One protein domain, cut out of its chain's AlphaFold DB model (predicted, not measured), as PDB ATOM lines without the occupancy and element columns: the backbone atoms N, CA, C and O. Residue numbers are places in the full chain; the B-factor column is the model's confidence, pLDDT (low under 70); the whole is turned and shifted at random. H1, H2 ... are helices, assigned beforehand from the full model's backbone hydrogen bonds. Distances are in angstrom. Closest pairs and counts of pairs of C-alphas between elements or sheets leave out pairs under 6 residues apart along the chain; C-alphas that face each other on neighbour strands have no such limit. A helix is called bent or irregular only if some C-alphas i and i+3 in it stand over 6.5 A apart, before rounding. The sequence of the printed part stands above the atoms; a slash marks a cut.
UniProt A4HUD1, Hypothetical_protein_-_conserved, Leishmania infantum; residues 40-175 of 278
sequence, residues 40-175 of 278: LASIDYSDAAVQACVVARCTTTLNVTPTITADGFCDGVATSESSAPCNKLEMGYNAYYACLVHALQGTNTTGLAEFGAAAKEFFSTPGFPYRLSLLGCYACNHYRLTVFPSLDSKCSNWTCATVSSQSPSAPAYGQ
ATOM      1  N   LEU A  40     174.157 200.006 121.371       92.82
ATOM      2  CA  LEU A  40     175.279 199.940 120.440       92.82
ATOM      3  C   LEU A  40     175.113 198.862 119.348       92.82
ATOM      4  O   LEU A  40     175.834 198.888 118.359       92.82
ATOM      5  N   ALA A  41     174.139 197.953 119.451       91.49
ATOM      6  CA  ALA A  41     173.767 197.085 118.330       91.49
ATOM      7  C   ALA A  41     173.219 197.868 117.119       91.49
ATOM      8  O   ALA A  41     173.181 197.337 116.014       91.49
ATOM      9  N   SER A  42     172.784 199.117 117.319       91.27
ATOM     10  CA  SER A  42     172.319 200.034 116.268       91.27
ATOM     11  C   SER A  42     173.375 201.075 115.867       91.27
ATOM     12  O   SER A  42     173.011 202.114 115.321       91.27
ATOM     13  N   ILE A  43     174.665 200.840 116.155       92.51
ATOM     14  CA  ILE A  43     175.749 201.722 115.689       92.51
ATOM     15  C   ILE A  43     175.707 201.844 114.162       92.51
ATOM     16  O   ILE A  43     175.710 200.847 113.443       92.51
ATOM     17  N   ASP A  44     175.758 203.084 113.678       91.29
ATOM     18  CA  ASP A  44     176.025 203.378 112.276       91.29
ATOM     19  C   ASP A  44     177.539 203.504 112.043       91.29
ATOM     20  O   ASP A  44     178.156 204.519 112.360       91.29
ATOM     21  N   TYR A  45     178.152 202.465 111.475       91.38
ATOM     22  CA  TYR A  45     179.577 202.466 111.122       91.38
ATOM     23  C   TYR A  45     179.906 203.304 109.873       91.38
ATOM     24  O   TYR A  45     181.079 203.421 109.503       91.38
ATOM     25  N   SER A  46     178.906 203.899 109.214       90.32
ATOM     26  CA  SER A  46     179.122 204.892 108.156       90.32
ATOM     27  C   SER A  46     179.349 206.310 108.701       90.32
ATOM     28  O   SER A  46     179.885 207.155 107.982       90.32
ATOM     29  N   ASP A  47     179.020 206.559 109.973       91.37
ATOM     30  CA  ASP A  47     179.261 207.840 110.635       91.37
ATOM     31  C   ASP A  47     180.768 208.116 110.789       91.37
ATOM     32  O   ASP A  47     181.530 207.300 111.313       91.37
ATOM     33  N   ALA A  48     181.212 209.297 110.352       91.23
ATOM     34  CA  ALA A  48     182.629 209.659 110.330       91.23
ATOM     35  C   ALA A  48     183.281 209.681 111.728       91.23
ATOM     36  O   ALA A  48     184.464 209.352 111.859       91.23
ATOM     37  N   ALA A  49     182.536 210.042 112.779       90.98
ATOM     38  CA  ALA A  49     183.046 210.036 114.146       90.98
ATOM     39  C   ALA A  49     183.190 208.597 114.668       90.98
ATOM     40  O   ALA A  49     184.210 208.263 115.275       90.98
ATOM     41  N   VAL A  50     182.232 207.718 114.356       93.11
ATOM     42  CA  VAL A  50     182.331 206.280 114.670       93.11
ATOM     43  C   VAL A  50     183.514 205.643 113.933       93.11
ATOM     44  O   VAL A  50     184.293 204.902 114.540       93.11
ATOM     45  N   GLN A  51     183.707 205.967 112.652       93.74
ATOM     46  CA  GLN A  51     184.846 205.480 111.868       93.74
ATOM     47  C   GLN A  51     186.184 205.918 112.467       93.74
ATOM     48  O   GLN A  51     187.098 205.098 112.566       93.74
ATOM     49  N   ALA A  52     186.295 207.166 112.930       92.13
ATOM     50  CA  ALA A  52     187.497 207.646 113.608       92.13
ATOM     51  C   ALA A  52     187.811 206.828 114.876       92.13
ATOM     52  O   ALA A  52     188.974 206.493 115.118       92.13
ATOM     53  N   CYS A  53     186.787 206.431 115.642       93.09
ATOM     54  CA  CYS A  53     186.960 205.552 116.800       93.09
ATOM     55  C   CYS A  53     187.486 204.163 116.407       93.09
ATOM     56  O   CYS A  53     188.368 203.624 117.080       93.09
ATOM     57  N   VAL A  54     186.982 203.585 115.310       93.46
ATOM     58  CA  VAL A  54     187.457 202.289 114.789       93.46
ATOM     59  C   VAL A  54     188.909 202.397 114.319       93.46
ATOM     60  O   VAL A  54     189.733 201.570 114.702       93.46
ATOM     61  N   VAL A  55     189.253 203.441 113.558       93.29
ATOM     62  CA  VAL A  55     190.629 203.687 113.095       93.29
ATOM     63  C   VAL A  55     191.590 203.780 114.280       93.29
ATOM     64  O   VAL A  55     192.601 203.079 114.299       93.29
ATOM     65  N   ALA A  56     191.254 204.573 115.301       91.48
ATOM     66  CA  ALA A  56     192.080 204.720 116.497       91.48
ATOM     67  C   ALA A  56     192.280 203.386 117.245       91.48
ATOM     68  O   ALA A  56     193.391 203.091 117.707       91.48
ATOM     69  N   ARG A  57     191.233 202.551 117.323       92.26
ATOM     70  CA  ARG A  57     191.323 201.196 117.885       92.26
ATOM     71  C   ARG A  57     192.306 200.341 117.093       92.26
ATOM     72  O   ARG A  57     193.242 199.817 117.686       92.26
ATOM     73  N   CYS A  58     192.136 200.266 115.775       92.72
ATOM     74  CA  CYS A  58     192.979 199.468 114.883       92.72
ATOM     75  C   CYS A  58     194.449 199.903 114.916       92.72
ATOM     76  O   CYS A  58     195.357 199.069 114.937       92.72
ATOM     77  N   THR A  59     194.709 201.208 115.009       91.98
ATOM     78  CA  THR A  59     196.071 201.720 115.204       91.98
ATOM     79  C   THR A  59     196.635 201.301 116.563       91.98
ATOM     80  O   THR A  59     197.813 200.977 116.671       91.98
ATOM     81  N   THR A  60     195.807 201.224 117.603       90.32
ATOM     82  CA  THR A  60     196.256 200.778 118.930       90.32
ATOM     83  C   THR A  60     196.530 199.272 118.980       90.32
ATOM     84  O   THR A  60     197.527 198.853 119.576       90.32
ATOM     85  N   THR A  61     195.670 198.456 118.368       91.70
ATOM     86  CA  THR A  61     195.725 196.988 118.448       91.70
ATOM     87  C   THR A  61     196.702 196.369 117.457       91.70
ATOM     88  O   THR A  61     197.458 195.471 117.829       91.70
ATOM     89  N   LEU A  62     196.722 196.871 116.221       91.66
ATOM     90  CA  LEU A  62     197.487 196.315 115.104       91.66
ATOM     91  C   LEU A  62     198.588 197.248 114.586       91.66
ATOM     92  O   LEU A  62     199.406 196.817 113.778       91.66
ATOM     93  N   ASN A  63     198.645 198.504 115.046       91.51
ATOM     94  CA  ASN A  63     199.561 199.523 114.516       91.51
ATOM     95  C   ASN A  63     199.382 199.762 113.003       91.51
ATOM     96  O   ASN A  63     200.347 200.007 112.279       91.51
ATOM     97  N   VAL A  64     198.131 199.686 112.535       88.55
ATOM     98  CA  VAL A  64     197.737 199.957 111.146       88.55
ATOM     99  C   VAL A  64     196.598 200.973 111.093       88.55
ATOM    100  O   VAL A  64     195.788 201.076 112.018       88.55
ATOM    101  N   THR A  65     196.525 201.707 109.988       90.82
ATOM    102  CA  THR A  65     195.347 202.498 109.627       90.82
ATOM    103  C   THR A  65     194.516 201.657 108.662       90.82
ATOM    104  O   THR A  65     194.997 201.400 107.557       90.82
ATOM    105  N   PRO A  66     193.314 201.203 109.048       88.41
ATOM    106  CA  PRO A  66     192.483 200.413 108.155       88.41
ATOM    107  C   PRO A  66     192.035 201.268 106.964       88.41
ATOM    108  O   PRO A  66     191.752 202.460 107.101       88.41
ATOM    109  N   THR A  67     191.959 200.646 105.795       85.20
ATOM    110  CA  THR A  67     191.430 201.257 104.566       85.20
ATOM    111  C   THR A  67     189.903 201.231 104.524       85.20
ATOM    112  O   THR A  67     189.286 202.076 103.875       85.20
ATOM    113  N   ILE A  68     189.301 200.271 105.229       85.84
ATOM    114  CA  ILE A  68     187.859 200.043 105.319       85.84
ATOM    115  C   ILE A  68     187.500 199.799 106.791       85.84
ATOM    116  O   ILE A  68     188.168 199.031 107.476       85.84
ATOM    117  N   THR A  69     186.439 200.431 107.288       82.39
ATOM    118  CA  THR A  69     185.940 200.300 108.676       82.39
ATOM    119  C   THR A  69     184.549 199.660 108.744       82.39
ATOM    120  O   THR A  69     183.779 199.913 109.671       82.39
ATOM    121  N   ALA A  70     184.217 198.833 107.747       84.73
ATOM    122  CA  ALA A  70     182.940 198.131 107.655       84.73
ATOM    123  C   ALA A  70     182.659 197.315 108.925       84.73
ATOM    124  O   ALA A  70     183.566 196.691 109.483       84.73
ATOM    125  N   ASP A  71     181.409 197.370 109.392       85.43
ATOM    126  CA  ASP A  71     180.907 196.692 110.598       85.43
ATOM    127  C   ASP A  71     181.729 196.953 111.876       85.43
ATOM    128  O   ASP A  71     181.634 196.229 112.865       85.43
ATOM    129  N   GLY A  72     182.562 197.999 111.870       89.02
ATOM    130  CA  GLY A  72     183.418 198.347 112.993       89.02
ATOM    131  C   GLY A  72     184.677 197.504 113.139       89.02
ATOM    132  O   GLY A  72     185.296 197.568 114.204       89.02
ATOM    133  N   PHE A  73     185.080 196.736 112.125       90.64
ATOM    134  CA  PHE A  73     186.293 195.909 112.138       90.64
ATOM    135  C   PHE A  73     187.440 196.537 111.333       90.64
ATOM    136  O   PHE A  73     187.211 197.333 110.420       90.64
ATOM    137  N   CYS A  74     188.688 196.180 111.653       90.62
ATOM    138  CA  CYS A  74     189.843 196.665 110.894       90.62
ATOM    139  C   CYS A  74     189.853 196.017 109.506       90.62
ATOM    140  O   CYS A  74     189.831 194.792 109.396       90.62
ATOM    141  N   ASP A  75     189.841 196.836 108.453       89.70
ATOM    142  CA  ASP A  75     189.707 196.394 107.056       89.70
ATOM    143  C   ASP A  75     188.446 195.541 106.797       89.70
ATOM    144  O   ASP A  75     188.392 194.765 105.845       89.70
ATOM    145  N   GLY A  76     187.420 195.672 107.649       88.56
ATOM    146  CA  GLY A  76     186.187 194.879 107.575       88.56
ATOM    147  C   GLY A  76     186.346 193.400 107.955       88.56
ATOM    148  O   GLY A  76     185.451 192.601 107.686       88.56
ATOM    149  N   VAL A  77     187.467 193.002 108.569       90.28
ATOM    150  CA  VAL A  77     187.736 191.602 108.933       90.28
ATOM    151  C   VAL A  77     187.547 191.397 110.434       90.28
ATOM    152  O   VAL A  77     188.356 191.848 111.236       90.28
ATOM    153  N   ALA A  78     186.515 190.645 110.823       87.07
ATOM    154  CA  ALA A  78     186.176 190.401 112.231       87.07
ATOM    155  C   ALA A  78     187.329 189.822 113.076       87.07
ATOM    156  O   ALA A  78     187.497 190.177 114.240       87.07
ATOM    157  N   THR A  79     188.166 188.972 112.477       90.36
ATOM    158  CA  THR A  79     189.296 188.315 113.149       90.36
ATOM    159  C   THR A  79     190.626 189.051 112.976       90.36
ATOM    160  O   THR A  79     191.659 188.529 113.401       90.36
ATOM    161  N   SER A  80     190.659 190.251 112.380       90.25
ATOM    162  CA  SER A  80     191.912 190.983 112.112       90.25
ATOM    163  C   SER A  80     192.746 191.187 113.376       90.25
ATOM    164  O   SER A  80     193.969 191.069 113.365       90.25
ATOM    165  N   GLU A  81     192.067 191.463 114.486       91.83
ATOM    166  CA  GLU A  81     192.665 191.747 115.787       91.83
ATOM    167  C   GLU A  81     192.859 190.468 116.638       91.83
ATOM    168  O   GLU A  81     193.382 190.552 117.746       91.83
ATOM    169  N   SER A  82     192.502 189.274 116.136       89.79
ATOM    170  CA  SER A  82     192.570 187.989 116.873       89.79
ATOM    171  C   SER A  82     193.973 187.633 117.383       89.79
ATOM    172  O   SER A  82     194.129 186.998 118.427       89.79
ATOM    173  N   SER A  83     195.006 188.056 116.647       88.48
ATOM    174  CA  SER A  83     196.416 187.817 116.971       88.48
ATOM    175  C   SER A  83     197.043 188.913 117.840       88.48
ATOM    176  O   SER A  83     198.193 188.768 118.265       88.48
ATOM    177  N   ALA A  84     196.315 190.000 118.116       90.19
ATOM    178  CA  ALA A  84     196.837 191.110 118.897       90.19
ATOM    179  C   ALA A  84     197.067 190.697 120.368       90.19
ATOM    180  O   ALA A  84     196.270 189.949 120.943       90.19
ATOM    181  N   PRO A  85     198.135 191.196 121.022       89.90
ATOM    182  CA  PRO A  85     198.363 190.962 122.445       89.90
ATOM    183  C   PRO A  85     197.180 191.421 123.312       89.90
ATOM    184  O   PRO A  85     196.609 192.487 123.076       89.90
ATOM    185  N   CYS A  86     196.848 190.672 124.368       86.31
ATOM    186  CA  CYS A  86     195.670 190.952 125.202       86.31
ATOM    187  C   CYS A  86     195.660 192.357 125.818       86.31
ATOM    188  O   CYS A  86     194.619 192.999 125.862       86.31
ATOM    189  N   ASN A  87     196.822 192.874 126.227       85.27
ATOM    190  CA  ASN A  87     196.947 194.238 126.747       85.27
ATOM    191  C   ASN A  87     196.682 195.310 125.674       85.27
ATOM    192  O   ASN A  87     196.200 196.395 125.990       85.27
ATOM    193  N   LYS A  88     196.997 195.024 124.404       88.10
ATOM    194  CA  LYS A  88     196.710 195.919 123.275       88.10
ATOM    195  C   LYS A  88     195.231 195.901 122.920       88.10
ATOM    196  O   LYS A  88     194.670 196.973 122.712       88.10
ATOM    197  N   LEU A  89     194.602 194.724 122.921       88.06
ATOM    198  CA  LEU A  89     193.149 194.588 122.792       88.06
ATOM    199  C   LEU A  89     192.430 195.363 123.899       88.06
ATOM    200  O   LEU A  89     191.581 196.200 123.609       88.06
ATOM    201  N   GLU A  90     192.824 195.157 125.154       84.25
ATOM    202  CA  GLU A  90     192.240 195.857 126.295       84.25
ATOM    203  C   GLU A  90     192.364 197.379 126.172       84.25
ATOM    204  O   GLU A  90     191.367 198.089 126.288       84.25
ATOM    205  N   MET A  91     193.566 197.887 125.890       84.09
ATOM    206  CA  MET A  91     193.804 199.321 125.710       84.09
ATOM    207  C   MET A  91     193.003 199.890 124.530       84.09
ATOM    208  O   MET A  91     192.360 200.930 124.668       84.09
ATOM    209  N   GLY A  92     193.012 199.197 123.389       87.59
ATOM    210  CA  GLY A  92     192.319 199.622 122.177       87.59
ATOM    211  C   GLY A  92     190.805 199.678 122.362       87.59
ATOM    212  O   GLY A  92     190.187 200.679 122.009       87.59
ATOM    213  N   TYR A  93     190.199 198.646 122.952       88.85
ATOM    214  CA  TYR A  93     188.750 198.606 123.158       88.85
ATOM    215  C   TYR A  93     188.276 199.544 124.273       88.85
ATOM    216  O   TYR A  93     187.223 200.160 124.125       88.85
ATOM    217  N   ASN A  94     189.060 199.735 125.338       84.65
ATOM    218  CA  ASN A  94     188.769 200.769 126.335       84.65
ATOM    219  C   ASN A  94     188.727 202.167 125.697       84.65
ATOM    220  O   ASN A  94     187.774 202.924 125.897       84.65
ATOM    221  N   ALA A  95     189.738 202.501 124.888       84.51
ATOM    222  CA  ALA A  95     189.777 203.766 124.160       84.51
ATOM    223  C   ALA A  95     188.641 203.875 123.127       84.51
ATOM    224  O   ALA A  95     188.053 204.944 122.970       84.51
ATOM    225  N   TYR A  96     188.295 202.770 122.463       90.43
ATOM    226  CA  TYR A  96     187.195 202.696 121.504       90.43
ATOM    227  C   TYR A  96     185.845 203.040 122.137       90.43
ATOM    228  O   TYR A  96     185.161 203.932 121.640       90.43
ATOM    229  N   TYR A  97     185.469 202.402 123.251       89.94
ATOM    230  CA  TYR A  97     184.193 202.707 123.911       89.94
ATOM    231  C   TYR A  97     184.160 204.124 124.475       89.94
ATOM    232  O   TYR A  97     183.133 204.790 124.378       89.94
ATOM    233  N   ALA A  98     185.287 204.625 124.985       85.05
ATOM    234  CA  ALA A  98     185.391 206.023 125.388       85.05
ATOM    235  C   ALA A  98     185.168 206.982 124.215       85.05
ATOM    236  O   ALA A  98     184.422 207.953 124.335       85.05
ATOM    237  N   CYS A  99     185.759 206.677 123.062       89.23
ATOM    238  CA  CYS A  99     185.544 207.434 121.840       89.23
ATOM    239  C   CYS A  99     184.075 207.386 121.394       89.23
ATOM    240  O   CYS A  99     183.518 208.434 121.085       89.23
ATOM    241  N   LEU A 100     183.416 206.221 121.442       91.81
ATOM    242  CA  LEU A 100     181.994 206.098 121.096       91.81
ATOM    243  C   LEU A 100     181.087 206.946 121.993       91.81
ATOM    244  O   LEU A 100     180.146 207.563 121.500       91.81
ATOM    245  N   VAL A 101     181.363 206.994 123.299       89.81
ATOM    246  CA  VAL A 101     180.590 207.808 124.250       89.81
ATOM    247  C   VAL A 101     180.651 209.290 123.881       89.81
ATOM    248  O   VAL A 101     179.623 209.963 123.905       89.81
ATOM    249  N   HIS A 102     181.830 209.784 123.493       88.41
ATOM    250  CA  HIS A 102     182.003 211.151 122.992       88.41
ATOM    251  C   HIS A 102     181.354 211.355 121.619       88.41
ATOM    252  O   HIS A 102     180.607 212.309 121.430       88.41
ATOM    253  N   ALA A 103     181.605 210.453 120.670       90.13
ATOM    254  CA  ALA A 103     181.127 210.562 119.293       90.13
ATOM    255  C   ALA A 103     179.594 210.563 119.197       90.13
ATOM    256  O   ALA A 103     179.020 211.292 118.395       90.13
ATOM    257  N   LEU A 104     178.929 209.766 120.034       92.47
ATOM    258  CA  LEU A 104     177.476 209.604 120.036       92.47
ATOM    259  C   LEU A 104     176.787 210.463 121.108       92.47
ATOM    260  O   LEU A 104     175.587 210.305 121.348       92.47
ATOM    261  N   GLN A 105     177.506 211.379 121.765       90.10
ATOM    262  CA  GLN A 105     176.924 212.255 122.776       90.10
ATOM    263  C   GLN A 105     175.761 213.071 122.197       90.10
ATOM    264  O   GLN A 105     175.920 213.834 121.247       90.10
ATOM    265  N   GLY A 106     174.579 212.956 122.811       88.04
ATOM    266  CA  GLY A 106     173.396 213.703 122.385       88.04
ATOM    267  C   GLY A 106     172.835 213.294 121.019       88.04
ATOM    268  O   GLY A 106     172.015 214.035 120.475       88.04
ATOM    269  N   THR A 107     173.251 212.147 120.467       91.68
ATOM    270  CA  THR A 107     172.638 211.604 119.251       91.68
ATOM    271  C   THR A 107     171.153 211.308 119.465       91.68
ATOM    272  O   THR A 107     170.746 210.849 120.531       91.68
ATOM    273  N   ASN A 108     170.349 211.550 118.428       90.63
ATOM    274  CA  ASN A 108     168.925 211.205 118.383       90.63
ATOM    275  C   ASN A 108     168.634 210.107 117.346       90.63
ATOM    276  O   ASN A 108     167.480 209.909 116.968       90.63
ATOM    277  N   THR A 109     169.666 209.414 116.854       90.87
ATOM    278  CA  THR A 109     169.495 208.296 115.920       90.87
ATOM    279  C   THR A 109     168.625 207.212 116.558       90.87
ATOM    280  O   THR A 109     168.824 206.832 117.715       90.87
ATOM    281  N   THR A 110     167.650 206.704 115.804       89.95
ATOM    282  CA  THR A 110     166.777 205.609 116.243       89.95
ATOM    283  C   THR A 110     167.612 204.415 116.715       89.95
ATOM    284  O   THR A 110     168.525 203.990 116.016       89.95
ATOM    285  N   GLY A 111     167.318 203.884 117.906       89.75
ATOM    286  CA  GLY A 111     168.087 202.798 118.538       89.75
ATOM    287  C   GLY A 111     169.285 203.259 119.384       89.75
ATOM    288  O   GLY A 111     169.720 202.522 120.262       89.75
ATOM    289  N   LEU A 112     169.762 204.496 119.196       93.16
ATOM    290  CA  LEU A 112     170.865 205.095 119.963       93.16
ATOM    291  C   LEU A 112     170.440 206.280 120.840       93.16
ATOM    292  O   LEU A 112     171.251 206.762 121.624       93.16
ATOM    293  N   ALA A 113     169.193 206.750 120.745       91.55
ATOM    294  CA  ALA A 113     168.722 207.928 121.481       91.55
ATOM    295  C   ALA A 113     168.940 207.823 123.006       91.55
ATOM    296  O   ALA A 113     169.382 208.782 123.635       91.55
ATOM    297  N   GLU A 114     168.706 206.647 123.598       90.64
ATOM    298  CA  GLU A 114     168.957 206.406 125.027       90.64
ATOM    299  C   GLU A 114     170.451 206.454 125.371       90.64
ATOM    300  O   GLU A 114     170.836 207.036 126.385       90.64
ATOM    301  N   PHE A 115     171.306 205.902 124.503       92.89
ATOM    302  CA  PHE A 115     172.757 206.013 124.648       92.89
ATOM    303  C   PHE A 115     173.198 207.478 124.576       92.89
ATOM    304  O   PHE A 115     173.948 207.938 125.434       92.89
ATOM    305  N   GLY A 116     172.704 208.225 123.586       92.05
ATOM    306  CA  GLY A 116     173.030 209.636 123.392       92.05
ATOM    307  C   GLY A 116     172.604 210.509 124.570       92.05
ATOM    308  O   GLY A 116     173.376 211.372 125.003       92.05
ATOM    309  N   ALA A 117     171.416 210.260 125.124       90.67
ATOM    310  CA  ALA A 117     170.924 210.921 126.328       90.67
ATOM    311  C   ALA A 117     171.794 210.592 127.553       90.67
ATOM    312  O   ALA A 117     172.253 211.515 128.227       90.67
ATOM    313  N   ALA A 118     172.101 209.312 127.786       88.35
ATOM    314  CA  ALA A 118     172.959 208.878 128.889       88.35
ATOM    315  C   ALA A 118     174.390 209.434 128.769       88.35
ATOM    316  O   ALA A 118     174.981 209.841 129.766       88.35
ATOM    317  N   ALA A 119     174.944 209.509 127.556       88.58
ATOM    318  CA  ALA A 119     176.250 210.111 127.293       88.58
ATOM    319  C   ALA A 119     176.240 211.615 127.587       88.58
ATOM    320  O   ALA A 119     177.145 212.135 128.242       88.58
ATOM    321  N   LYS A 120     175.187 212.321 127.163       86.46
ATOM    322  CA  LYS A 120     175.015 213.745 127.468       86.46
ATOM    323  C   LYS A 120     174.913 213.986 128.974       86.46
ATOM    324  O   LYS A 120     175.574 214.895 129.477       86.46
ATOM    325  N   GLU A 121     174.132 213.170 129.679       84.03
ATOM    326  CA  GLU A 121     173.996 213.240 131.134       84.03
ATOM    327  C   GLU A 121     175.326 212.949 131.838       84.03
ATOM    328  O   GLU A 121     175.733 213.717 132.711       84.03
ATOM    329  N   PHE A 122     176.044 211.910 131.407       82.20
ATOM    330  CA  PHE A 122     177.356 211.535 131.932       82.20
ATOM    331  C   PHE A 122     178.353 212.695 131.865       82.20
ATOM    332  O   PHE A 122     178.949 213.050 132.880       82.20
ATOM    333  N   PHE A 123     178.481 213.357 130.712       78.48
ATOM    334  CA  PHE A 123     179.368 214.521 130.587       78.48
ATOM    335  C   PHE A 123     178.884 215.752 131.357       78.48
ATOM    336  O   PHE A 123     179.694 216.605 131.715       78.48
ATOM    337  N   SER A 124     177.584 215.848 131.640       76.81
ATOM    338  CA  SER A 124     177.024 216.900 132.496       76.81
ATOM    339  C   SER A 124     177.054 216.573 133.994       76.81
ATOM    340  O   SER A 124     176.702 217.438 134.792       76.81
ATOM    341  N   THR A 125     177.483 215.363 134.377       65.83
ATOM    342  CA  THR A 125     177.508 214.885 135.768       65.83
ATOM    343  C   THR A 125     178.951 214.694 136.244       65.83
ATOM    344  O   THR A 125     179.517 213.601 136.127       65.83
ATOM    345  N   PRO A 126     179.588 215.734 136.813       57.57
ATOM    346  CA  PRO A 126     180.926 215.613 137.371       57.57
ATOM    347  C   PRO A 126     180.989 214.524 138.446       57.57
ATOM    348  O   PRO A 126     180.110 214.400 139.292       57.57
ATOM    349  N   GLY A 127     182.065 213.747 138.441       55.71
ATOM    350  CA  GLY A 127     182.359 212.750 139.472       55.71
ATOM    351  C   GLY A 127     181.705 211.392 139.265       55.71
ATOM    352  O   GLY A 127     182.123 210.445 139.928       55.71
ATOM    353  N   PHE A 128     180.745 211.254 138.350       56.90
ATOM    354  CA  PHE A 128     180.089 209.970 138.150       56.90
ATOM    355  C   PHE A 128     181.016 208.998 137.408       56.90
ATOM    356  O   PHE A 128     181.466 209.294 136.300       56.90
ATOM    357  N   PRO A 129     181.370 207.845 137.999       64.40
ATOM    358  CA  PRO A 129     182.328 206.958 137.370       64.40
ATOM    359  C   PRO A 129     181.692 206.196 136.201       64.40
ATOM    360  O   PRO A 129     180.628 205.606 136.353       64.40
ATOM    361  N   TYR A 130     182.388 206.120 135.059       68.58
ATOM    362  CA  TYR A 130     181.901 205.422 133.853       68.58
ATOM    363  C   TYR A 130     181.458 203.979 134.137       68.58
ATOM    364  O   TYR A 130     180.397 203.553 133.689       68.58
ATOM    365  N   ARG A 131     182.205 203.256 134.983       65.20
ATOM    366  CA  ARG A 131     181.856 201.893 135.416       65.20
ATOM    367  C   ARG A 131     180.568 201.793 136.252       65.20
ATOM    368  O   ARG A 131     180.074 200.703 136.485       65.20
ATOM    369  N   LEU A 132     180.031 202.884 136.786       65.68
ATOM    370  CA  LEU A 132     178.723 202.854 137.456       65.68
ATOM    371  C   LEU A 132     177.613 203.409 136.558       65.68
ATOM    372  O   LEU A 132     176.457 203.427 136.965       65.68
ATOM    373  N   SER A 133     177.949 203.837 135.339       75.12
ATOM    374  CA  SER A 133     176.984 204.344 134.371       75.12
ATOM    375  C   SER A 133     176.375 203.238 133.515       75.12
ATOM    376  O   SER A 133     176.999 202.201 133.266       75.12
ATOM    377  N   LEU A 134     175.179 203.514 132.982       82.38
ATOM    378  CA  LEU A 134     174.552 202.692 131.943       82.38
ATOM    379  C   LEU A 134     175.467 202.526 130.724       82.38
ATOM    380  O   LEU A 134     175.474 201.474 130.102       82.38
ATOM    381  N   LEU A 135     176.317 203.514 130.429       85.58
ATOM    382  CA  LEU A 135     177.255 203.455 129.306       85.58
ATOM    383  C   LEU A 135     178.284 202.333 129.471       85.58
ATOM    384  O   LEU A 135     178.613 201.665 128.494       85.58
ATOM    385  N   GLY A 136     178.753 202.094 130.700       83.42
ATOM    386  CA  GLY A 136     179.617 200.954 131.004       83.42
ATOM    387  C   GLY A 136     178.895 199.621 130.777       83.42
ATOM    388  O   GLY A 136     179.477 198.689 130.224       83.42
ATOM    389  N   CYS A 137     177.606 199.545 131.125       83.84
ATOM    390  CA  CYS A 137     176.763 198.374 130.862       83.84
ATOM    391  C   CYS A 137     176.556 198.151 129.356       83.84
ATOM    392  O   CYS A 137     176.767 197.043 128.863       83.84
ATOM    393  N   TYR A 138     176.242 199.207 128.604       89.31
ATOM    394  CA  TYR A 138     176.080 199.158 127.149       89.31
ATOM    395  C   TYR A 138     177.372 198.731 126.442       89.31
ATOM    396  O   TYR A 138     177.328 197.874 125.560       89.31
ATOM    397  N   ALA A 139     178.525 199.257 126.865       88.80
ATOM    398  CA  ALA A 139     179.829 198.835 126.358       88.80
ATOM    399  C   ALA A 139     180.114 197.359 126.662       88.80
ATOM    400  O   ALA A 139     180.537 196.623 125.768       88.80
ATOM    401  N   CYS A 140     179.826 196.893 127.883       86.28
ATOM    402  CA  CYS A 140     179.943 195.475 128.223       86.28
ATOM    403  C   CYS A 140     179.024 194.600 127.358       86.28
ATOM    404  O   CYS A 140     179.472 193.587 126.822       86.28
ATOM    405  N   ASN A 141     177.756 194.976 127.186       88.12
ATOM    406  CA  ASN A 141     176.817 194.192 126.387       88.12
ATOM    407  C   ASN A 141     177.233 194.139 124.918       88.12
ATOM    408  O   ASN A 141     177.264 193.050 124.349       88.12
ATOM    409  N   HIS A 142     177.640 195.262 124.329       90.27
ATOM    410  CA  HIS A 142     178.184 195.289 122.972       90.27
ATOM    411  C   HIS A 142     179.432 194.416 122.834       90.27
ATOM    412  O   HIS A 142     179.546 193.604 121.914       90.27
ATOM    413  N   TYR A 143     180.357 194.535 123.783       88.22
ATOM    414  CA  TYR A 143     181.566 193.735 123.798       88.22
ATOM    415  C   TYR A 143     181.256 192.236 123.861       88.22
ATOM    416  O   TYR A 143     181.712 191.474 123.013       88.22
ATOM    417  N   ARG A 144     180.447 191.817 124.835       86.09
ATOM    418  CA  ARG A 144     180.117 190.411 125.087       86.09
ATOM    419  C   ARG A 144     179.288 189.783 123.968       86.09
ATOM    420  O   ARG A 144     179.481 188.608 123.678       86.09
ATOM    421  N   LEU A 145     178.338 190.527 123.403       86.73
ATOM    422  CA  LEU A 145     177.344 189.983 122.472       86.73
ATOM    423  C   LEU A 145     177.747 190.137 121.003       86.73
ATOM    424  O   LEU A 145     177.330 189.318 120.191       86.73
ATOM    425  N   THR A 146     178.558 191.143 120.668       86.36
ATOM    426  CA  THR A 146     178.912 191.460 119.275       86.36
ATOM    427  C   THR A 146     180.397 191.237 119.009       86.36
ATOM    428  O   THR A 146     180.773 190.452 118.140       86.36
ATOM    429  N   VAL A 147     181.263 191.907 119.770       86.51
ATOM    430  CA  VAL A 147     182.701 191.969 119.462       86.51
ATOM    431  C   VAL A 147     183.422 190.677 119.826       86.51
ATOM    432  O   VAL A 147     184.094 190.085 118.986       86.51
ATOM    433  N   PHE A 148     183.309 190.242 121.080       86.07
ATOM    434  CA  PHE A 148     184.076 189.119 121.613       86.07
ATOM    435  C   PHE A 148     183.811 187.805 120.861       86.07
ATOM    436  O   PHE A 148     184.790 187.146 120.506       86.07
ATOM    437  N   PRO A 149     182.551 187.448 120.526       86.03
ATOM    438  CA  PRO A 149     182.279 186.263 119.715       86.03
ATOM    439  C   PRO A 149     182.864 186.345 118.298       86.03
ATOM    440  O   PRO A 149     183.213 185.317 117.727       86.03
ATOM    441  N   SER A 150     182.981 187.552 117.735       86.73
ATOM    442  CA  SER A 150     183.465 187.773 116.364       86.73
ATOM    443  C   SER A 150     184.995 187.796 116.263       86.73
ATOM    444  O   SER A 150     185.555 187.454 115.224       86.73
ATOM    445  N   LEU A 151     185.673 188.197 117.340       85.33
ATOM    446  CA  LEU A 151     187.118 188.423 117.361       85.33
ATOM    447  C   LEU A 151     187.949 187.128 117.394       85.33
ATOM    448  O   LEU A 151     189.124 187.166 117.038       85.33
ATOM    449  N   ASP A 152     187.372 186.010 117.848       84.92
ATOM    450  CA  ASP A 152     188.075 184.729 118.067       84.92
ATOM    451  C   ASP A 152     189.370 184.889 118.902       84.92
ATOM    452  O   ASP A 152     190.437 184.348 118.605       84.92
ATOM    453  N   SER A 153     189.306 185.724 119.946       80.89
ATOM    454  CA  SER A 153     190.473 186.032 120.778       80.89
ATOM    455  C   SER A 153     190.830 184.879 121.716       80.89
ATOM    456  O   SER A 153     189.972 184.279 122.360       80.89
ATOM    457  N   LYS A 154     192.134 184.644 121.897       79.97
ATOM    458  CA  LYS A 154     192.675 183.694 122.888       79.97
ATOM    459  C   LYS A 154     192.824 184.298 124.295       79.97
ATOM    460  O   LYS A 154     193.380 183.655 125.185       79.97
ATOM    461  N   CYS A 155     192.382 185.537 124.502       81.01
ATOM    462  CA  CYS A 155     192.557 186.267 125.755       81.01
ATOM    463  C   CYS A 155     191.498 185.887 126.797       81.01
ATOM    464  O   CYS A 155     190.388 186.402 126.769       81.01
ATOM    465  N   SER A 156     191.857 185.038 127.765       75.11
ATOM    466  CA  SER A 156     190.951 184.621 128.851       75.11
ATOM    467  C   SER A 156     190.792 185.651 129.976       75.11
ATOM    468  O   SER A 156     189.793 185.632 130.685       75.11
ATOM    469  N   ASN A 157     191.772 186.541 130.162       71.47
ATOM    470  CA  ASN A 157     191.763 187.536 131.248       71.47
ATOM    471  C   ASN A 157     191.014 188.824 130.882       71.47
ATOM    472  O   ASN A 157     190.800 189.689 131.729       71.47
ATOM    473  N   TRP A 158     190.656 188.976 129.610       71.01
ATOM    474  CA  TRP A 158     189.994 190.161 129.103       71.01
ATOM    475  C   TRP A 158     188.482 189.966 129.206       71.01
ATOM    476  O   TRP A 158     187.932 189.022 128.645       71.01
ATOM    477  N   THR A 159     187.817 190.805 129.995       76.80
ATOM    478  CA  THR A 159     186.402 190.644 130.343       76.80
ATOM    479  C   THR A 159     185.674 191.968 130.167       76.80
ATOM    480  O   THR A 159     186.299 193.019 130.043       76.80
ATOM    481  N   CYS A 160     184.340 191.940 130.228       75.75
ATOM    482  CA  CYS A 160     183.557 193.167 130.336       75.75
ATOM    483  C   CYS A 160     184.134 194.125 131.382       75.75
ATOM    484  O   CYS A 160     184.343 195.285 131.070       75.75
ATOM    485  N   ALA A 161     184.464 193.627 132.579       68.30
ATOM    486  CA  ALA A 161     184.946 194.455 133.679       68.30
ATOM    487  C   ALA A 161     186.220 195.235 133.328       68.30
ATOM    488  O   ALA A 161     186.395 196.350 133.813       68.30
ATOM    489  N   THR A 162     187.093 194.690 132.475       70.08
ATOM    490  CA  THR A 162     188.312 195.388 132.050       70.08
ATOM    491  C   THR A 162     188.067 196.346 130.883       70.08
ATOM    492  O   THR A 162     188.706 197.393 130.839       70.08
ATOM    493  N   VAL A 163     187.100 196.056 130.001       68.68
ATOM    494  CA  VAL A 163     186.704 196.876 128.826       68.68
ATOM    495  C   VAL A 163     185.771 198.043 129.156       68.68
ATOM    496  O   VAL A 163     185.779 199.068 128.479       68.68
ATOM    497  N   SER A 164     184.902 197.862 130.148       66.00
ATOM    498  CA  SER A 164     183.948 198.873 130.611       66.00
ATOM    499  C   SER A 164     184.434 199.605 131.858       66.00
ATOM    500  O   SER A 164     183.686 200.376 132.466       66.00
ATOM    501  N   SER A 165     185.681 199.367 132.269       60.91
ATOM    502  CA  SER A 165     186.314 200.174 133.302       60.91
ATOM    503  C   SER A 165     186.642 201.562 132.748       60.91
ATOM    504  O   SER A 165     186.876 201.740 131.554       60.91
ATOM    505  N   GLN A 166     186.696 202.574 133.621       54.94
ATOM    506  CA  GLN A 166     187.549 203.720 133.304       54.94
ATOM    507  C   GLN A 166     188.961 203.163 133.294       54.94
ATOM    508  O   GLN A 166     189.558 203.002 134.358       54.94
ATOM    509  N   SER A 167     189.460 202.783 132.122       46.29
ATOM    510  CA  SER A 167     190.867 202.454 132.020       46.29
ATOM    511  C   SER A 167     191.640 203.696 132.443       46.29
ATOM    512  O   SER A 167     191.348 204.784 131.934       46.29
ATOM    513  N   PRO A 168     192.653 203.551 133.304       39.99
ATOM    514  CA  PRO A 168     193.682 204.566 133.440       39.99
ATOM    515  C   PRO A 168     194.142 205.032 132.043       39.99
ATOM    516  O   PRO A 168     194.218 206.203 131.707       39.99
ATOM    517  N   SER A 169     194.336 204.111 131.117       38.84
ATOM    518  CA  SER A 169     194.882 204.433 129.804       38.84
ATOM    519  C   SER A 169     193.930 205.169 128.847       38.84
ATOM    520  O   SER A 169     194.337 205.398 127.713       38.84
ATOM    521  N   ALA A 170     192.698 205.529 129.235       47.57
ATOM    522  CA  ALA A 170     191.739 206.206 128.358       47.57
ATOM    523  C   ALA A 170     191.774 207.744 128.542       47.57
ATOM    524  O   ALA A 170     190.999 208.274 129.341       47.57
ATOM    525  N   PRO A 171     192.586 208.495 127.760       46.73
ATOM    526  CA  PRO A 171     192.685 209.957 127.868       46.73
ATOM    527  C   PRO A 171     191.348 210.683 127.660       46.73
ATOM    528  O   PRO A 171     191.170 211.803 128.129       46.73
ATOM    529  N   ALA A 172     190.391 210.035 126.986       50.35
ATOM    530  CA  ALA A 172     189.045 210.547 126.757       50.35
ATOM    531  C   ALA A 172     188.239 210.785 128.053       50.35
ATOM    532  O   ALA A 172     187.282 211.560 128.028       50.35
ATOM    533  N   TYR A 173     188.618 210.165 129.177       51.61
ATOM    534  CA  TYR A 173     187.986 210.382 130.488       51.61
ATOM    535  C   TYR A 173     188.817 211.267 131.442       51.61
ATOM    536  O   TYR A 173     188.369 211.577 132.551       51.61
ATOM    537  N   GLY A 174     190.018 211.684 131.033       43.39
ATOM    538  CA  GLY A 174     191.034 212.271 131.915       43.39
ATOM    539  C   GLY A 174     192.321 211.441 131.939       43.39
ATOM    540  O   GLY A 174     192.477 210.510 131.156       43.39
ATOM    541  N   GLN A 175     193.282 211.812 132.790       35.28
ATOM    542  CA  GLN A 175     194.574 211.121 132.860       35.28
ATOM    543  C   GLN A 175     194.464 209.706 133.458       35.28
ATOM    544  O   GLN A 175     193.519 209.413 134.194       35.28
TER     545      GLN A 175
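Overview. This is residues 40 to 175 of the 278 residues of the protein "Hypothetical_protein_-_conserved" of Leishmania infantum (UniProt A4HUD1). H1 and H2 make a helical hairpin, side by side, and H4 runs at a slant to H2, away from H1. H3 bridges the last part of H2 and the first part of H4, short H5 sits between H2 and H4, and the long link of residues 63 to 85 winds past the end of the hairpin that is farther from H3. The printed part has 136 residues with five named helices, H1 to H5 in that order, and no named strand; the class is all helix, though under half of the residues, 67, are in named elements. It is compact, with a radius of gyration of the C-alphas of 13.8 A, and rounded, with spans of 38 by 30 by 25 A.

Arrangement. Start with H1, residues 48 to 62, and go on to H2, residues 86 to 103: they touch as a hairpin, opposite ways at a shallow tilt of 11 degrees, and their closest C-alphas, of Arg 57 and Gly 92, are 4.7 A apart. H2 is the hub, touching three other helices. Next find H3, residues 113 to 124, which only just touches H2, with 3 pairs of C-alphas within 8 A; the closest are those of Val 101 and Ala 119, 5.8 A apart, and the two helices stand about perpendicular at 87 degrees. Then comes H4, residues 134 to 151, which touches H3 with residues 134 to 135 alone, opposite ways at a steep tilt of 55 degrees; the closest C-alphas are those of Ala 118 and Leu 135, 6.9 A apart. H2 and H4 are close but not clearly touching, the closest C-alphas being those of Tyr 97 and Ala 139 at 6.3 A. H5, residues 160 to 163, touches both: its closest C-alphas are Val 163 to Asn 94 of H2, 5.1 A, and Cys 160 to Cys 140 of H4, 4.8 A. H1 is apart from H3, H4 and H5, and H3 is apart from H5. The helix packing is mostly crossed, but only just: of 3 touching pairs with a tilt, 1 is shallow. In H1, H2 and H3 every O i to N i+4 pair is within hydrogen-bond range; in H4 11 of 14 are, and H5 is too short for such a pair.

Along the chain. Find C-alpha 48 at (182.629, 209.659, 110.330); from there H1 runs 20.5 A to C-alpha 62. H2 begins at C-alpha 86, at (195.670, 190.952, 125.202), and is 25.1 A long. H3 measures 16.5 A. H4 measures 24.0 A, has a kink of 34 degrees near residue 144 and is only just irregular, with C-alphas 145 and 148 6.8 A apart. H5 ends at C-alpha 163, at (186.704, 196.876, 128.826).

Size, cuts and confidence. Look at Ser 83 and Ser 124 for the two C-alphas farthest apart, 38.2 A. The printed part has no cut; the link from H1 to H2, 23 residues, is long. The model's confidence is under 70 at residues 125 to 132, 161 and 163 to 175.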